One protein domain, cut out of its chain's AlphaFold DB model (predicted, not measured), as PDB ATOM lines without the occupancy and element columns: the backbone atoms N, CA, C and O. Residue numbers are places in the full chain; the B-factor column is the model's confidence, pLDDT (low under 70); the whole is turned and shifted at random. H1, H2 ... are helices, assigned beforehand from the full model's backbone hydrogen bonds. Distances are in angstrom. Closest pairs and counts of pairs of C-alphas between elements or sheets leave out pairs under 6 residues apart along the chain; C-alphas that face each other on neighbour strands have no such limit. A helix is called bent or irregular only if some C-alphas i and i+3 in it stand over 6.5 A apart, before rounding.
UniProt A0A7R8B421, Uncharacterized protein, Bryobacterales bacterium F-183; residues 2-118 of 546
ATOM      1  N   LYS A   2     -25.084   4.971 115.210       57.09
ATOM      2  CA  LYS A   2     -25.096   4.360 116.567       57.09
ATOM      3  C   LYS A   2     -25.740   5.238 117.662       57.09
ATOM      4  O   LYS A   2     -26.360   4.725 118.584       57.09
ATOM      5  N   SER A   3     -25.637   6.565 117.550       65.50
ATOM      6  CA  SER A   3     -26.165   7.508 118.546       65.50
ATOM      7  C   SER A   3     -27.695   7.501 118.689       65.50
ATOM      8  O   SER A   3     -28.179   7.735 119.790       65.50
ATOM      9  N   ALA A   4     -28.455   7.231 117.620       70.44
ATOM     10  CA  ALA A   4     -29.920   7.309 117.657       70.44
ATOM     11  C   ALA A   4     -30.541   6.095 118.368       70.44
ATOM     12  O   ALA A   4     -31.395   6.254 119.236       70.44
ATOM     13  N   THR A   5     -30.039   4.893 118.081       75.06
ATOM     14  CA  THR A   5     -30.435   3.659 118.775       75.06
ATOM     15  C   THR A   5     -30.056   3.700 120.255       75.06
ATOM     16  O   THR A   5     -30.814   3.240 121.103       75.06
ATOM     17  N   VAL A   6     -28.888   4.265 120.587       75.12
ATOM     18  CA  VAL A   6     -28.460   4.458 121.982       75.12
ATOM     19  C   VAL A   6     -29.393   5.428 122.704       75.12
ATOM     20  O   VAL A   6     -29.837   5.119 123.806       75.12
ATOM     21  N   LEU A   7     -29.738   6.557 122.076       76.31
ATOM     22  CA  LEU A   7     -30.683   7.518 122.645       76.31
ATOM     23  C   LEU A   7     -32.046   6.870 122.913       76.31
ATOM     24  O   LEU A   7     -32.567   7.019 124.012       76.31
ATOM     25  N   LEU A   8     -32.582   6.097 121.962       78.94
ATOM     26  CA  LEU A   8     -33.849   5.387 122.150       78.94
ATOM     27  C   LEU A   8     -33.808   4.438 123.357       78.94
ATOM     28  O   LEU A   8     -34.743   4.410 124.151       78.94
ATOM     29  N   ARG A   9     -32.727   3.663 123.512       82.00
ATOM     30  CA  ARG A   9     -32.572   2.741 124.649       82.00
ATOM     31  C   ARG A   9     -32.544   3.486 125.981       82.00
ATOM     32  O   ARG A   9     -33.166   3.030 126.932       82.00
ATOM     33  N   ILE A  10     -31.843   4.621 126.040       78.00
ATOM     34  CA  ILE A  10     -31.789   5.472 127.237       78.00
ATOM     35  C   ILE A  10     -33.184   6.008 127.560       78.00
ATOM     36  O   ILE A  10     -33.624   5.910 128.700       78.00
ATOM     37  N   VAL A  11     -33.881   6.528 126.550       80.38
ATOM     38  CA  VAL A  11     -35.234   7.074 126.676       80.38
ATOM     39  C   VAL A  11     -36.210   6.026 127.208       80.38
ATOM     40  O   VAL A  11     -36.793   6.236 128.267       80.38
ATOM     41  N   LEU A  12     -36.331   4.881 126.529       80.94
ATOM     42  CA  LEU A  12     -37.233   3.802 126.943       80.94
ATOM     43  C   LEU A  12     -36.838   3.228 128.310       80.94
ATOM     44  O   LEU A  12     -37.698   2.811 129.079       80.94
ATOM     45  N   GLY A  13     -35.541   3.210 128.633       82.50
ATOM     46  CA  GLY A  13     -35.050   2.758 129.932       82.50
ATOM     47  C   GLY A  13     -35.500   3.682 131.062       82.50
ATOM     48  O   GLY A  13     -36.061   3.217 132.051       82.50
ATOM     49  N   LEU A  14     -35.301   4.994 130.894       80.31
ATOM     50  CA  LEU A  14     -35.738   6.007 131.857       80.31
ATOM     51  C   LEU A  14     -37.261   6.031 131.997       80.31
ATOM     52  O   LEU A  14     -37.767   6.056 133.114       80.31
ATOM     53  N   GLU A  15     -37.982   5.977 130.881       82.19
ATOM     54  CA  GLU A  15     -39.442   5.904 130.857       82.19
ATOM     55  C   GLU A  15     -39.945   4.658 131.585       82.19
ATOM     56  O   GLU A  15     -40.829   4.761 132.429       82.19
ATOM     57  N   GLY A  16     -39.318   3.503 131.354       84.62
ATOM     58  CA  GLY A  16     -39.634   2.269 132.065       84.62
ATOM     59  C   GLY A  16     -39.518   2.406 133.583       84.62
ATOM     60  O   GLY A  16     -40.446   2.057 134.311       84.62
ATOM     61  N   VAL A  17     -38.406   2.976 134.060       80.56
ATOM     62  CA  VAL A  17     -38.175   3.229 135.493       80.56
ATOM     63  C   VAL A  17     -39.186   4.233 136.053       80.56
ATOM     64  O   VAL A  17     -39.771   3.988 137.107       80.56
ATOM     65  N   ILE A  18     -39.421   5.344 135.351       83.25
ATOM     66  CA  ILE A  18     -40.348   6.397 135.785       83.25
ATOM     67  C   ILE A  18     -41.778   5.858 135.846       83.25
ATOM     68  O   ILE A  18     -42.442   6.036 136.860       83.25
ATOM     69  N   LEU A  19     -42.253   5.148 134.823       84.69
ATOM     70  CA  LEU A  19     -43.601   4.582 134.818       84.69
ATOM     71  C   LEU A  19     -43.801   3.607 135.984       84.69
ATOM     72  O   LEU A  19     -44.823   3.673 136.660       84.69
ATOM     73  N   ILE A  20     -42.811   2.766 136.293       82.38
ATOM     74  CA  ILE A  20     -42.892   1.830 137.424       82.38
ATOM     75  C   ILE A  20     -42.901   2.566 138.775       82.38
ATOM     76  O   ILE A  20     -43.726   2.253 139.633       82.38
ATOM     77  N   LEU A  21     -42.014   3.547 138.970       79.88
ATOM     78  CA  LEU A  21     -41.791   4.199 140.271       79.88
ATOM     79  C   LEU A  21     -42.619   5.463 140.509       79.88
ATOM     80  O   LEU A  21     -42.573   6.030 141.601       79.88
ATOM     81  N   ARG A  22     -43.298   5.981 139.483       82.62
ATOM     82  CA  ARG A  22     -43.999   7.273 139.540       82.62
ATOM     83  C   ARG A  22     -45.422   7.225 139.028       82.62
ATOM     84  O   ARG A  22     -46.024   8.273 138.815       82.62
ATOM     85  N   THR A  23     -45.995   6.032 138.880       83.19
ATOM     86  CA  THR A  23     -47.392   5.871 138.457       83.19
ATOM     87  C   THR A  23     -48.354   6.786 139.237       83.19
ATOM     88  O   THR A  23     -49.099   7.519 138.587       83.19
ATOM     89  N   PRO A  24     -48.312   6.863 140.585       80.19
ATOM     90  CA  PRO A  24     -49.203   7.755 141.330       80.19
ATOM     91  C   PRO A  24     -48.968   9.249 141.050       80.19
ATOM     92  O   PRO A  24     -49.943   9.984 140.888       80.19
ATOM     93  N   GLN A  25     -47.710   9.714 140.961       80.62
ATOM     94  CA  GLN A  25     -47.429  11.124 140.647       80.62
ATOM     95  C   GLN A  25     -47.849  11.482 139.222       80.62
ATOM     96  O   GLN A  25     -48.391  12.559 139.002       80.62
ATOM     97  N   ILE A  26     -47.631  10.585 138.260       81.38
ATOM     98  CA  ILE A  26     -48.030  10.797 136.868       81.38
ATOM     99  C   ILE A  26     -49.554  10.898 136.777       81.38
ATOM    100  O   ILE A  26     -50.057  11.834 136.165       81.38
ATOM    101  N   ILE A  27     -50.298  10.002 137.436       83.19
ATOM    102  CA  ILE A  27     -51.771  10.067 137.466       83.19
ATOM    103  C   ILE A  27     -52.243  11.371 138.113       83.19
ATOM    104  O   ILE A  27     -53.126  12.027 137.568       83.19
ATOM    105  N   ALA A  28     -51.640  11.787 139.231       82.44
ATOM    106  CA  ALA A  28     -52.000  13.034 139.904       82.44
ATOM    107  C   ALA A  28     -51.699  14.281 139.054       82.44
ATOM    108  O   ALA A  28     -52.545  15.166 138.934       82.44
ATOM    109  N   ALA A  29     -50.528  14.337 138.412       80.50
ATOM    110  CA  ALA A  29     -50.161  15.423 137.509       80.50
ATOM    111  C   ALA A  29     -51.097  15.486 136.294       80.50
ATOM    112  O   ALA A  29     -51.531  16.568 135.899       80.50
ATOM    113  N   LEU A  30     -51.461  14.328 135.735       81.25
ATOM    114  CA  LEU A  30     -52.403  14.244 134.623       81.25
ATOM    115  C   LEU A  30     -53.817  14.654 135.046       81.25
ATOM    116  O   LEU A  30     -54.436  15.422 134.319       81.25
ATOM    117  N   ASN A  31     -54.295  14.248 136.230       81.31
ATOM    118  CA  ASN A  31     -55.556  14.739 136.803       81.31
ATOM    119  C   ASN A  31     -55.564  16.276 136.865       81.31
ATOM    120  O   ASN A  31     -56.486  16.910 136.357       81.31
ATOM    121  N   SER A  32     -54.497  16.875 137.407       83.06
ATOM    122  CA  SER A  32     -54.371  18.334 137.495       83.06
ATOM    123  C   SER A  32     -54.359  19.005 136.118       83.06
ATOM    124  O   SER A  32     -54.958  20.066 135.954       83.06
ATOM    125  N   ALA A  33     -53.683  18.419 135.128       80.31
ATOM    126  CA  ALA A  33     -53.644  18.958 133.771       80.31
ATOM    127  C   ALA A  33     -55.013  18.858 133.075       80.31
ATOM    128  O   ALA A  33     -55.441  19.806 132.418       80.31
ATOM    129  N   VAL A  34     -55.725  17.738 133.247       81.88
ATOM    130  CA  VAL A  34     -57.093  17.543 132.736       81.88
ATOM    131  C   VAL A  34     -58.035  18.595 133.314       81.88
ATOM    132  O   VAL A  34     -58.813  19.195 132.569       81.88
ATOM    133  N   ASP A  35     -57.942  18.849 134.619       82.19
ATOM    134  CA  ASP A  35     -58.768  19.847 135.294       82.19
ATOM    135  C   ASP A  35     -58.479  21.271 134.791       82.19
ATOM    136  O   ASP A  35     -59.414  22.042 134.579       82.19
ATOM    137  N   GLN A  36     -57.211  21.606 134.524       84.62
ATOM    138  CA  GLN A  36     -56.817  22.910 133.973       84.62
ATOM    139  C   GLN A  36     -57.273  23.122 132.526       84.62
ATOM    140  O   GLN A  36     -57.621  24.240 132.151       84.62
ATOM    141  N   LEU A  37     -57.279  22.068 131.705       82.56
ATOM    142  CA  LEU A  37     -57.686  22.166 130.302       82.56
ATOM    143  C   LEU A  37     -59.199  22.386 130.138       82.56
ATOM    144  O   LEU A  37     -59.628  22.866 129.092       82.56
ATOM    145  N   GLY A  38     -60.020  22.051 131.140       80.69
ATOM    146  CA  GLY A  38     -61.459  22.352 131.148       80.69
ATOM    147  C   GLY A  38     -62.296  21.610 130.092       80.69
ATOM    148  O   GLY A  38     -63.476  21.912 129.907       80.69
ATOM    149  N   ILE A  39     -61.727  20.625 129.391       79.56
ATOM    150  CA  ILE A  39     -62.402  19.896 128.309       79.56
ATOM    151  C   ILE A  39     -63.234  18.751 128.908       79.56
ATOM    152  O   ILE A  39     -62.698  17.699 129.260       79.56
ATOM    153  N   GLN A  40     -64.561  18.920 128.992       78.12
ATOM    154  CA  GLN A  40     -65.472  17.917 129.579       78.12
ATOM    155  C   GLN A  40     -65.350  16.519 128.947       78.12
ATOM    156  O   GLN A  40     -65.391  15.517 129.662       78.12
ATOM    157  N   LEU A  41     -65.148  16.443 127.625       73.12
ATOM    158  CA  LEU A  41     -64.961  15.174 126.912       73.12
ATOM    159  C   LEU A  41     -63.710  14.427 127.411       73.12
ATOM    160  O   LEU A  41     -63.740  13.215 127.620       73.12
ATOM    161  N   PHE A  42     -62.630  15.168 127.664       74.00
ATOM    162  CA  PHE A  42     -61.378  14.619 128.173       74.00
ATOM    163  C   PHE A  42     -61.531  14.157 129.624       74.00
ATOM    164  O   PHE A  42     -61.011  13.111 129.989       74.00
ATOM    165  N   ARG A  43     -62.325  14.874 130.429       75.94
ATOM    166  CA  ARG A  43     -62.606  14.517 131.826       75.94
ATOM    167  C   ARG A  43     -63.359  13.191 131.969       75.94
ATOM    168  O   ARG A  43     -63.000  12.388 132.822       75.94
ATOM    169  N   SER A  44     -64.367  12.950 131.124       77.69
ATOM    170  CA  SER A  44     -65.159  11.704 131.124       77.69
ATOM    171  C   SER A  44     -64.354  10.493 130.633       77.69
ATOM    172  O   SER A  44     -64.404   9.403 131.207       77.69
ATOM    173  N   TYR A  45     -63.538  10.694 129.596       77.75
ATOM    174  CA  TYR A  45     -62.595   9.675 129.141       77.75
ATOM    175  C   TYR A  45     -61.549   9.359 130.221       77.75
ATOM    176  O   TYR A  45     -61.283   8.197 130.533       77.75
ATOM    177  N   TRP A  46     -60.991  10.399 130.844       79.88
ATOM    178  CA  TRP A  46     -59.947  10.276 131.853       79.88
ATOM    179  C   TRP A  46     -60.427   9.590 133.135       79.88
ATOM    180  O   TRP A  46     -59.718   8.735 133.658       79.88
ATOM    181  N   SER A  47     -61.643   9.874 133.609       78.12
ATOM    182  CA  SER A  47     -62.208   9.208 134.793       78.12
ATOM    183  C   SER A  47     -62.397   7.698 134.603       78.12
ATOM    184  O   SER A  47     -62.271   6.940 135.562       78.12
ATOM    185  N   SER A  48     -62.630   7.251 133.365       81.25
ATOM    186  CA  SER A  48     -62.728   5.827 133.009       81.25
ATOM    187  C   SER A  48     -61.350   5.166 132.847       81.25
ATOM    188  O   SER A  48     -61.185   3.970 133.096       81.25
ATOM    189  N   LEU A  49     -60.343   5.938 132.432       78.88
ATOM    190  CA  LEU A  49     -58.993   5.452 132.150       78.88
ATOM    191  C   LEU A  49     -58.090   5.434 133.397       78.88
ATOM    192  O   LEU A  49     -57.343   4.477 133.597       78.88
ATOM    193  N   ALA A  50     -58.167   6.456 134.253       77.88
ATOM    194  CA  ALA A  50     -57.273   6.656 135.396       77.88
ATOM    195  C   ALA A  50     -57.195   5.464 136.377       77.88
ATOM    196  O   ALA A  50     -56.078   5.107 136.763       77.88
ATOM    197  N   PRO A  51     -58.300   4.774 136.737       79.56
ATOM    198  CA  PRO A  51     -58.229   3.596 137.606       79.56
ATOM    199  C   PRO A  51     -57.418   2.452 136.988       79.56
ATOM    200  O   PRO A  51     -56.699   1.738 137.684       79.56
ATOM    201  N   ASN A  52     -57.489   2.307 135.662       80.94
ATOM    202  CA  ASN A  52     -56.770   1.272 134.925       80.94
ATOM    203  C   ASN A  52     -55.286   1.624 134.738       80.94
ATOM    204  O   ASN A  52     -54.442   0.729 134.671       80.94
ATOM    205  N   LEU A  53     -54.936   2.917 134.714       79.56
ATOM    206  CA  LEU A  53     -53.546   3.372 134.599       79.56
ATOM    207  C   LEU A  53     -52.687   3.001 135.810       79.56
ATOM    208  O   LEU A  53     -51.486   2.797 135.638       79.56
ATOM    209  N   HIS A  54     -53.280   2.839 136.998       76.62
ATOM    210  CA  HIS A  54     -52.553   2.386 138.190       76.62
ATOM    211  C   HIS A  54     -51.879   1.019 138.001       76.62
ATOM    212  O   HIS A  54     -50.799   0.787 138.541       76.62
ATOM    213  N   TYR A  55     -52.490   0.140 137.206       76.56
ATOM    214  CA  TYR A  55     -51.949  -1.180 136.877       76.56
ATOM    215  C   TYR A  55     -51.286  -1.206 135.495       76.56
ATOM    216  O   TYR A  55     -50.285  -1.894 135.291       76.56
ATOM    217  N   GLY A  56     -51.815  -0.425 134.549       80.00
ATOM    218  CA  GLY A  56     -51.324  -0.362 133.176       80.00
ATOM    219  C   GLY A  56     -49.960   0.313 133.033       80.00
ATOM    220  O   GLY A  56     -49.140  -0.158 132.247       80.00
ATOM    221  N   MET A  57     -49.676   1.378 133.793       83.00
ATOM    222  CA  MET A  57     -48.402   2.101 133.671       83.00
ATOM    223  C   MET A  57     -47.193   1.309 134.183       83.00
ATOM    224  O   MET A  57     -46.206   1.247 133.449       83.00
ATOM    225  N   PRO A  58     -47.233   0.618 135.341       81.25
ATOM    226  CA  PRO A  58     -46.129  -0.252 135.744       81.25
ATOM    227  C   PRO A  58     -45.881  -1.383 134.740       81.25
ATOM    228  O   PRO A  58     -44.730  -1.686 134.431       81.25
ATOM    229  N   LEU A  59     -46.945  -1.974 134.180       80.00
ATOM    230  CA  LEU A  59     -46.834  -3.002 133.141       80.00
ATOM    231  C   LEU A  59     -46.188  -2.454 131.865       80.00
ATOM    232  O   LEU A  59     -45.283  -3.078 131.315       80.00
ATOM    233  N   LEU A  60     -46.605  -1.269 131.418       82.81
ATOM    234  CA  LEU A  60     -45.988  -0.591 130.283       82.81
ATOM    235  C   LEU A  60     -44.513  -0.280 130.555       82.81
ATOM    236  O   LEU A  60     -43.670  -0.519 129.692       82.81
ATOM    237  N   GLY A  61     -44.186   0.166 131.769       85.06
ATOM    238  CA  GLY A  61     -42.809   0.408 132.172       85.06
ATOM    239  C   GLY A  61     -41.956  -0.864 132.160       85.06
ATOM    240  O   GLY A  61     -40.837  -0.852 131.645       85.06
ATOM    241  N   MET A  62     -42.505  -1.998 132.614       82.50
ATOM    242  CA  MET A  62     -41.856  -3.310 132.490       82.50
ATOM    243  C   MET A  62     -41.633  -3.694 131.022       82.50
ATOM    244  O   MET A  62     -40.540  -4.132 130.663       82.50
ATOM    245  N   CYS A  63     -42.622  -3.475 130.151       83.38
ATOM    246  CA  CYS A  63     -42.484  -3.695 128.711       83.38
ATOM    247  C   CYS A  63     -41.368  -2.834 128.098       83.38
ATOM    248  O   CYS A  63     -40.597  -3.343 127.280       83.38
ATOM    249  N   CYS A  64     -41.228  -1.569 128.512       84.38
ATOM    250  CA  CYS A  64     -40.118  -0.706 128.098       84.38
ATOM    251  C   CYS A  64     -38.764  -1.290 128.522       84.38
ATOM    252  O   CYS A  64     -37.873  -1.435 127.683       84.38
ATOM    253  N   LEU A  65     -38.616  -1.707 129.785       83.31
ATOM    254  CA  LEU A  65     -37.368  -2.290 130.296       83.31
ATOM    255  C   LEU A  65     -37.005  -3.610 129.602       83.31
ATOM    256  O   LEU A  65     -35.861  -3.788 129.183       83.31
ATOM    257  N   ILE A  66     -37.976  -4.509 129.411       82.12
ATOM    258  CA  ILE A  66     -37.795  -5.781 128.691       82.12
ATOM    259  C   ILE A  66     -37.367  -5.521 127.243       82.12
ATOM    260  O   ILE A  66     -36.465  -6.179 126.720       82.12
ATOM    261  N   THR A  67     -37.980  -4.529 126.600       81.56
ATOM    262  CA  THR A  67     -37.626  -4.111 125.242       81.56
ATOM    263  C   THR A  67     -36.193  -3.582 125.183       81.56
ATOM    264  O   THR A  67     -35.426  -3.987 124.309       81.56
ATOM    265  N   VAL A  68     -35.796  -2.713 126.118       82.62
ATOM    266  CA  VAL A  68     -34.423  -2.188 126.210       82.62
ATOM    267  C   VAL A  68     -33.419  -3.312 126.424       82.62
ATOM    268  O   VAL A  68     -32.437  -3.382 125.686       82.62
ATOM    269  N   TRP A  69     -33.687  -4.230 127.354       82.38
ATOM    270  CA  TRP A  69     -32.846  -5.403 127.584       82.38
ATOM    271  C   TRP A  69     -32.703  -6.261 126.322       82.38
ATOM    272  O   TRP A  69     -31.591  -6.617 125.926       82.38
ATOM    273  N   GLY A  70     -33.811  -6.549 125.637       76.00
ATOM    274  CA  GLY A  70     -33.785  -7.314 124.398       76.00
ATOM    275  C   GLY A  70     -33.011  -6.599 123.279       76.00
ATOM    276  O   GLY A  70     -32.300  -7.258 122.520       76.00
ATOM    277  N   MET A  71     -33.083  -5.263 123.199       78.31
ATOM    278  CA  MET A  71     -32.301  -4.457 122.250       78.31
ATOM    279  C   MET A  71     -30.805  -4.448 122.580       78.31
ATOM    280  O   MET A  71     -29.987  -4.518 121.664       78.31
ATOM    281  N   LEU A  72     -30.443  -4.369 123.865       71.19
ATOM    282  CA  LEU A  72     -29.055  -4.493 124.328       71.19
ATOM    283  C   LEU A  72     -28.495  -5.885 124.019       71.19
ATOM    284  O   LEU A  72     -27.369  -6.003 123.550       71.19
ATOM    285  N   SER A  73     -29.327  -6.913 124.166       67.75
ATOM    286  CA  SER A  73     -28.995  -8.313 123.883       67.75
ATOM    287  C   SER A  73     -29.051  -8.675 122.389       67.75
ATOM    288  O   SER A  73     -28.983  -9.852 122.040       67.75
ATOM    289  N   GLY A  74     -29.264  -7.703 121.492       71.12
ATOM    290  CA  GLY A  74     -29.332  -7.932 120.042       71.12
ATOM    291  C   GLY A  74     -30.519  -8.783 119.564       71.12
ATOM    292  O   GLY A  74     -30.519  -9.277 118.434       71.12
ATOM    293  N   LYS A  75     -31.554  -8.987 120.390       76.56
ATOM    294  CA  LYS A  75     -32.687  -9.860 120.056       76.56
ATOM    295  C   LYS A  75     -33.649  -9.181 119.079       76.56
ATOM    296  O   LYS A  75     -34.134  -8.074 119.297       76.56
ATOM    297  N   ARG A  76     -34.018  -9.899 118.012       75.38
ATOM    298  CA  ARG A  76     -34.906  -9.389 116.944       75.38
ATOM    299  C   ARG A  76     -36.320  -9.062 117.425       75.38
ATOM    300  O   ARG A  76     -36.930  -8.117 116.927       75.38
ATOM    301  N   TRP A  77     -36.850  -9.842 118.367       83.00
ATOM    302  CA  TRP A  77     -38.186  -9.599 118.915       83.00
ATOM    303  C   TRP A  77     -38.247  -8.255 119.644       83.00
ATOM    304  O   TRP A  77     -39.279  -7.598 119.595       83.00
ATOM    305  N   ALA A  78     -37.133  -7.801 120.223       83.19
ATOM    306  CA  ALA A  78     -37.078  -6.569 120.995       83.19
ATOM    307  C   ALA A  78     -37.267  -5.325 120.128       83.19
ATOM    308  O   ALA A  78     -37.906  -4.375 120.550       83.19
ATOM    309  N   GLN A  79     -36.800  -5.337 118.878       81.50
ATOM    310  CA  GLN A  79     -37.076  -4.237 117.948       81.50
ATOM    311  C   GLN A  79     -38.559  -4.166 117.580       81.50
ATOM    312  O   GLN A  79     -39.124  -3.082 117.490       81.50
ATOM    313  N   ARG A  80     -39.209  -5.324 117.396       84.94
ATOM    314  CA  ARG A  80     -40.653  -5.387 117.132       84.94
ATOM    315  C   ARG A  80     -41.451  -4.956 118.358       84.94
ATOM    316  O   ARG A  80     -42.365  -4.156 118.220       84.94
ATOM    317  N   ALA A  81     -41.062  -5.437 119.538       82.75
ATOM    318  CA  ALA A  81     -41.629  -5.011 120.808       82.75
ATOM    319  C   ALA A  81     -41.454  -3.502 121.001       82.75
ATOM    320  O   ALA A  81     -42.415  -2.839 121.351       82.75
ATOM    321  N   GLY A  82     -40.296  -2.938 120.652       83.50
ATOM    322  CA  GLY A  82     -40.051  -1.499 120.706       83.50
ATOM    323  C   GLY A  82     -40.965  -0.704 119.789       83.50
ATOM    324  O   GLY A  82     -41.509   0.297 120.226       83.50
ATOM    325  N   ILE A  83     -41.222  -1.177 118.565       85.50
ATOM    326  CA  ILE A  83     -42.196  -0.544 117.661       85.50
ATOM    327  C   ILE A  83     -43.596  -0.567 118.284       85.50
ATOM    328  O   ILE A  83     -44.283   0.449 118.267       85.50
ATOM    329  N   VAL A  84     -44.008  -1.707 118.847       85.88
ATOM    330  CA  VAL A  84     -45.319  -1.851 119.497       85.88
ATOM    331  C   VAL A  84     -45.417  -0.939 120.718       85.88
ATOM    332  O   VAL A  84     -46.369  -0.178 120.824       85.88
ATOM    333  N   VAL A  85     -44.419  -0.959 121.602       85.00
ATOM    334  CA  VAL A  85     -44.345  -0.104 122.791       85.00
ATOM    335  C   VAL A  85     -44.383   1.366 122.382       85.00
ATOM    336  O   VAL A  85     -45.186   2.117 122.925       85.00
ATOM    337  N   SER A  86     -43.600   1.784 121.386       84.38
ATOM    338  CA  SER A  86     -43.615   3.158 120.881       84.38
ATOM    339  C   SER A  86     -44.965   3.550 120.271       84.38
ATOM    340  O   SER A  86     -45.441   4.647 120.541       84.38
ATOM    341  N   ALA A  87     -45.625   2.661 119.519       85.50
ATOM    342  CA  ALA A  87     -46.968   2.910 118.986       85.50
ATOM    343  C   ALA A  87     -48.018   3.041 120.102       85.50
ATOM    344  O   ALA A  87     -48.861   3.934 120.055       85.50
ATOM    345  N   VAL A  88     -47.936   2.194 121.131       81.25
ATOM    346  CA  VAL A  88     -48.788   2.279 122.325       81.25
ATOM    347  C   VAL A  88     -48.579   3.617 123.043       81.25
ATOM    348  O   VAL A  88     -49.565   4.255 123.402       81.25
ATOM    349  N   HIS A  89     -47.333   4.094 123.175       78.19
ATOM    350  CA  HIS A  89     -47.040   5.423 123.730       78.19
ATOM    351  C   HIS A  89     -47.664   6.546 122.894       78.19
ATOM    352  O   HIS A  89     -48.295   7.436 123.453       78.19
ATOM    353  N   THR A  90     -47.557   6.479 121.563       80.38
ATOM    354  CA  THR A  90     -48.160   7.461 120.644       80.38
ATOM    355  C   THR A  90     -49.686   7.511 120.733       80.38
ATOM    356  O   THR A  90     -50.262   8.589 120.618       80.38
ATOM    357  N   ILE A  91     -50.349   6.366 120.919       78.81
ATOM    358  CA  ILE A  91     -51.818   6.281 120.896       78.81
ATOM    359  C   ILE A  91     -52.424   6.586 122.269       78.81
ATOM    360  O   ILE A  91     -53.392   7.336 122.359       78.81
ATOM    361  N   LEU A  92     -51.888   5.986 123.335       72.31
ATOM    362  CA  LEU A  92     -52.514   6.033 124.659       72.31
ATOM    363  C   LEU A  92     -52.086   7.242 125.492       72.31
ATOM    364  O   LEU A  92     -52.804   7.620 126.415       72.31
ATOM    365  N   PHE A  93     -50.943   7.857 125.178       70.31
ATOM    366  CA  PHE A  93     -50.366   8.913 125.999       70.31
ATOM    367  C   PHE A  93     -49.977  10.122 125.138       70.31
ATOM    368  O   PHE A  93     -48.836  10.213 124.683       70.31
ATOM    369  N   PRO A  94     -50.881  11.107 124.972       65.81
ATOM    370  CA  PRO A  94     -50.645  12.297 124.148       65.81
ATOM    371  C   PRO A  94     -49.336  13.038 124.470       65.81
ATOM    372  O   PRO A  94     -48.717  13.632 123.591       65.81
ATOM    373  N   PHE A  95     -48.893  12.967 125.727       63.69
ATOM    374  CA  PHE A  95     -47.658  13.580 126.219       63.69
ATOM    375  C   PHE A  95     -46.394  12.755 125.912       63.69
ATOM    376  O   PHE A  95     -45.321  13.333 125.757       63.69
ATOM    377  N   PHE A  96     -46.508  11.429 125.763       71.06
ATOM    378  CA  PHE A  96     -45.414  10.560 125.303       71.06
ATOM    379  C   PHE A  96     -45.386  10.411 123.773       71.06
ATOM    380  O   PHE A  96     -44.471   9.796 123.229       71.06
ATOM    381  N   THR A  97     -46.322  11.028 123.043       74.56
ATOM    382  CA  THR A  97     -46.370  11.024 121.572       74.56
ATOM    383  C   THR A  97     -45.045  11.393 120.900       74.56
ATOM    384  O   THR A  97     -44.636  10.648 120.007       74.56
ATOM    385  N   PRO A  98     -44.309  12.451 121.310       77.19
ATOM    386  CA  PRO A  98     -43.009  12.760 120.709       77.19
ATOM    387  C   PRO A  98     -41.980  11.634 120.894       77.19
ATOM    388  O   PRO A  98     -41.191  11.364 119.989       77.19
ATOM    389  N   LEU A  99     -42.013  10.944 122.039       72.81
ATOM    390  CA  LEU A  99     -41.118   9.828 122.360       72.81
ATOM    391  C   LEU A  99     -41.499   8.570 121.576       72.81
ATOM    392  O   LEU A  99     -40.627   7.919 120.999       72.81
ATOM    393  N   GLY A 100     -42.797   8.282 121.458       77.31
ATOM    394  CA  GLY A 100     -43.308   7.216 120.600       77.31
ATOM    395  C   GLY A 100     -42.959   7.438 119.123       77.31
ATOM    396  O   GLY A 100     -42.452   6.530 118.466       77.31
ATOM    397  N   LEU A 101     -43.104   8.665 118.606       83.25
ATOM    398  CA  LEU A 101     -42.704   9.009 117.235       83.25
ATOM    399  C   LEU A 101     -41.186   8.893 117.027       83.25
ATOM    400  O   LEU A 101     -40.748   8.366 116.003       83.25
ATOM    401  N   LEU A 102     -40.377   9.320 118.003       80.06
ATOM    402  CA  LEU A 102     -38.922   9.146 117.976       80.06
ATOM    403  C   LEU A 102     -38.535   7.657 117.947       80.06
ATOM    404  O   LEU A 102     -37.663   7.261 117.168       80.06
ATOM    405  N   GLY A 103     -39.194   6.821 118.751       77.94
ATOM    406  CA  GLY A 103     -38.986   5.372 118.764       77.94
ATOM    407  C   GLY A 103     -39.367   4.700 117.451       77.94
ATOM    408  O   GLY A 103     -38.572   3.944 116.891       77.94
ATOM    409  N   LEU A 104     -40.525   5.050 116.889       84.31
ATOM    410  CA  LEU A 104     -40.957   4.565 115.578       84.31
ATOM    411  C   LEU A 104     -39.973   4.963 114.472       84.31
ATOM    412  O   LEU A 104     -39.571   4.116 113.675       84.31
ATOM    413  N   TYR A 105     -39.532   6.223 114.453       86.12
ATOM    414  CA  TYR A 105     -38.577   6.727 113.466       86.12
ATOM    415  C   TYR A 105     -37.231   5.994 113.531       86.12
ATOM    416  O   TYR A 105     -36.708   5.529 112.514       86.12
ATOM    417  N   THR A 106     -36.670   5.869 114.733       78.81
ATOM    418  CA  THR A 106     -35.355   5.246 114.944       78.81
ATOM    419  C   THR A 106     -35.376   3.748 114.639       78.81
ATOM    420  O   THR A 106     -34.509   3.272 113.905       78.81
ATOM    421  N   LEU A 107     -36.399   3.013 115.091       79.81
ATOM    422  CA  LEU A 107     -36.531   1.573 114.829       79.81
ATOM    423  C   LEU A 107     -36.849   1.261 113.361       79.81
ATOM    424  O   LEU A 107     -36.338   0.277 112.818       79.81
ATOM    425  N   HIS A 108     -37.651   2.095 112.689       79.75
ATOM    426  CA  HIS A 108     -37.919   1.941 111.257       79.75
ATOM    427  C   HIS A 108     -36.641   2.123 110.427       79.75
ATOM    428  O   HIS A 108     -36.364   1.336 109.520       79.75
ATOM    429  N   ARG A 109     -35.818   3.117 110.778       77.12
ATOM    430  CA  ARG A 109     -34.560   3.409 110.086       77.12
ATOM    431  C   ARG A 109     -33.473   2.358 110.349       77.12
ATOM    432  O   ARG A 109     -32.768   1.964 109.420       77.12
ATOM    433  N   ASP A 110     -33.361   1.838 111.572       70.25
ATOM    434  CA  ASP A 110     -32.406   0.765 111.899       70.25
ATOM    435  C   ASP A 110     -32.719  -0.543 111.160       70.25
ATOM    436  O   ASP A 110     -31.797  -1.249 110.748       70.25
ATOM    437  N   ARG A 111     -34.000  -0.840 110.898       69.25
ATOM    438  CA  ARG A 111     -34.412  -2.009 110.102       69.25
ATOM    439  C   ARG A 111     -33.825  -1.992 108.685       69.25
ATOM    440  O   ARG A 111     -33.463  -3.049 108.164       69.25
ATOM    441  N   LEU A 112     -33.687  -0.811 108.080       62.12
ATOM    442  CA  LEU A 112     -33.051  -0.647 106.766       62.12
ATOM    443  C   LEU A 112     -31.541  -0.919 106.842       62.12
ATOM    444  O   LEU A 112     -30.988  -1.585 105.974       62.12
ATOM    445  N   THR A 113     -30.896  -0.492 107.928       62.34
ATOM    446  CA  THR A 113     -29.445  -0.637 108.128       62.34
ATOM    447  C   THR A 113     -29.036  -2.075 108.474       62.34
ATOM    448  O   THR A 113     -28.087  -2.613 107.910       62.34
ATOM    449  N   LEU A 114     -29.800  -2.754 109.336       57.56
ATOM    450  CA  LEU A 114     -29.548  -4.142 109.754       57.56
ATOM    451  C   LEU A 114     -29.734  -5.163 108.629       57.56
ATOM    452  O   LEU A 114     -29.238  -6.285 108.718       57.56
ATOM    453  N   THR A 115     -30.445  -4.793 107.563       56.53
ATOM    454  CA  THR A 115     -30.567  -5.643 106.374       56.53
ATOM    455  C   THR A 115     -29.248  -5.695 105.590       56.53
ATOM    456  O   THR A 115     -28.967  -6.717 104.972       56.53
ATOM    457  N   LEU A 116     -28.399  -4.664 105.705       52.75
ATOM    458  CA  LEU A 116     -27.060  -4.608 105.103       52.75
ATOM    459  C   LEU A 116     -25.977  -5.245 105.992       52.75
ATOM    460  O   LEU A 116     -25.012  -5.805 105.484       52.75
ATOM    461  N   GLU A 117     -26.145  -5.219 107.317       50.47
ATOM    462  CA  GLU A 117     -25.171  -5.769 108.283       50.47
ATOM    463  C   GLU A 117     -25.382  -7.272 108.583       50.47
ATOM    464  O   GLU A 117     -24.580  -7.919 109.258       50.47
ATOM    465  N   LYS A 118     -26.454  -7.857 108.026       44.69
ATOM    466  CA  LYS A 118     -26.925  -9.243 108.220       44.69
ATOM    467  C   LYS A 118     -25.945 -10.346 107.800       44.69
ATOM    468  O   LYS A 118     -26.223 -11.513 108.058       44.69
TER     469      LYS A 118
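This is residues 2 to 118 of the 546 residues of an uncharacterized protein of Bryobacterales bacterium F-183 (UniProt A0A7R8B421). Four helical stretches, H1a, H2b, H3 and H4, make an up-and-down bundle, each running against the one before it in the chain. At one end of this bundle both long helices bend sharply, and their other arms, H1b and H2a, form a helical hairpin turned away from the bundle, its tip at residues 36 to 41 sticking out; at the other end residues 112 to 118 stick out. The printed part has 117 residues with four named helices in the order H1, H2, H3, H4 and no named strand, and its class is all helix. It is only just compact, close to loose, with a radius of gyration of the C-alphas of 15.7 A, and its outline is a rod of 51 by 23 by 20 A.

Start at Lys 2: H1, residues 2 to 37, was assigned as one helix by its hydrogen bonds but is bent, with C-alphas 21 and 24 8.3 A apart; its arms H1a, residues 2 to 21, and H1b, residues 24 to 37, stand about perpendicular at 85 degrees. H2, residues 40 to 72, was also assigned as one helix by its hydrogen bonds and is bent, with C-alphas 48 and 51 6.8 A apart; its arms H2a, residues 40 to 48, and H2b, residues 51 to 72, stand at 77 degrees, about perpendicular. H1a touches H2b, closest at the C-alphas of Gly 16 and Gly 61, 3.7 A, opposite ways at a shallow tilt of 32 degrees, only just short of steep. The hairpin of H1b and H2a is closest at the C-alphas of Val 34 and Arg 43, 6.4 A. H1b and H2b only just touch, only at their ends, with 3 pairs of C-alphas within 8 A, the closest being Pro 24 and His 54, 7.1 A. H2b and H3, residues 76 to 92, form a hairpin at 31 degrees; the C-alphas of Gly 70 and Ala 78 are closest, 4.8 A. H3 and H4, residues 97 to 117, form another at 22 degrees, closest at the C-alphas of Ser 86 and Gly 100, 4.1 A. H4 touches H1a at residues 4 to 11 alone, at a steep tilt of 42 degrees, closest at the C-alphas of Leu 8 and Gly 103, 6.2 A. H1a and H3 are near each other, while H2b and H4 are apart. Every O i to N i+4 pair is within hydrogen-bond range in H1a and H1b; the counts are 4 of 5 in H2a, 15 of 18 in H2b, 12 of 13 in H3 and 14 of 17 in H4.

Find C-alpha 2 at (-25.096, 4.360, 116.567); from there H1a runs 29.0 A to residue 21, and H1b runs 20.0 A from residue 24 to 37. H2a covers 12.9 A from residue 40 to 48, and H2b runs 33.1 A from C-alpha 51 at (-58.229, 3.596, 137.606) to residue 72. H3 runs 24.6 A from residue 76 to 92, and H4 runs 30.1 A from residue 97 to C-alpha 117 at (-25.171, -5.769, 108.283).

The C-alphas of Gly 38 and Lys 118 are the two farthest apart, 52.1 A. The printed part has no cut, and its three links, H1 to H2, H2 to H3 and H3 to H4, are tight. Look in the B-factor column for pLDDT under 70 at residues 2 to 3, 73, 94 to 95 and 111 to 118; the mean of the printed part is 77.7.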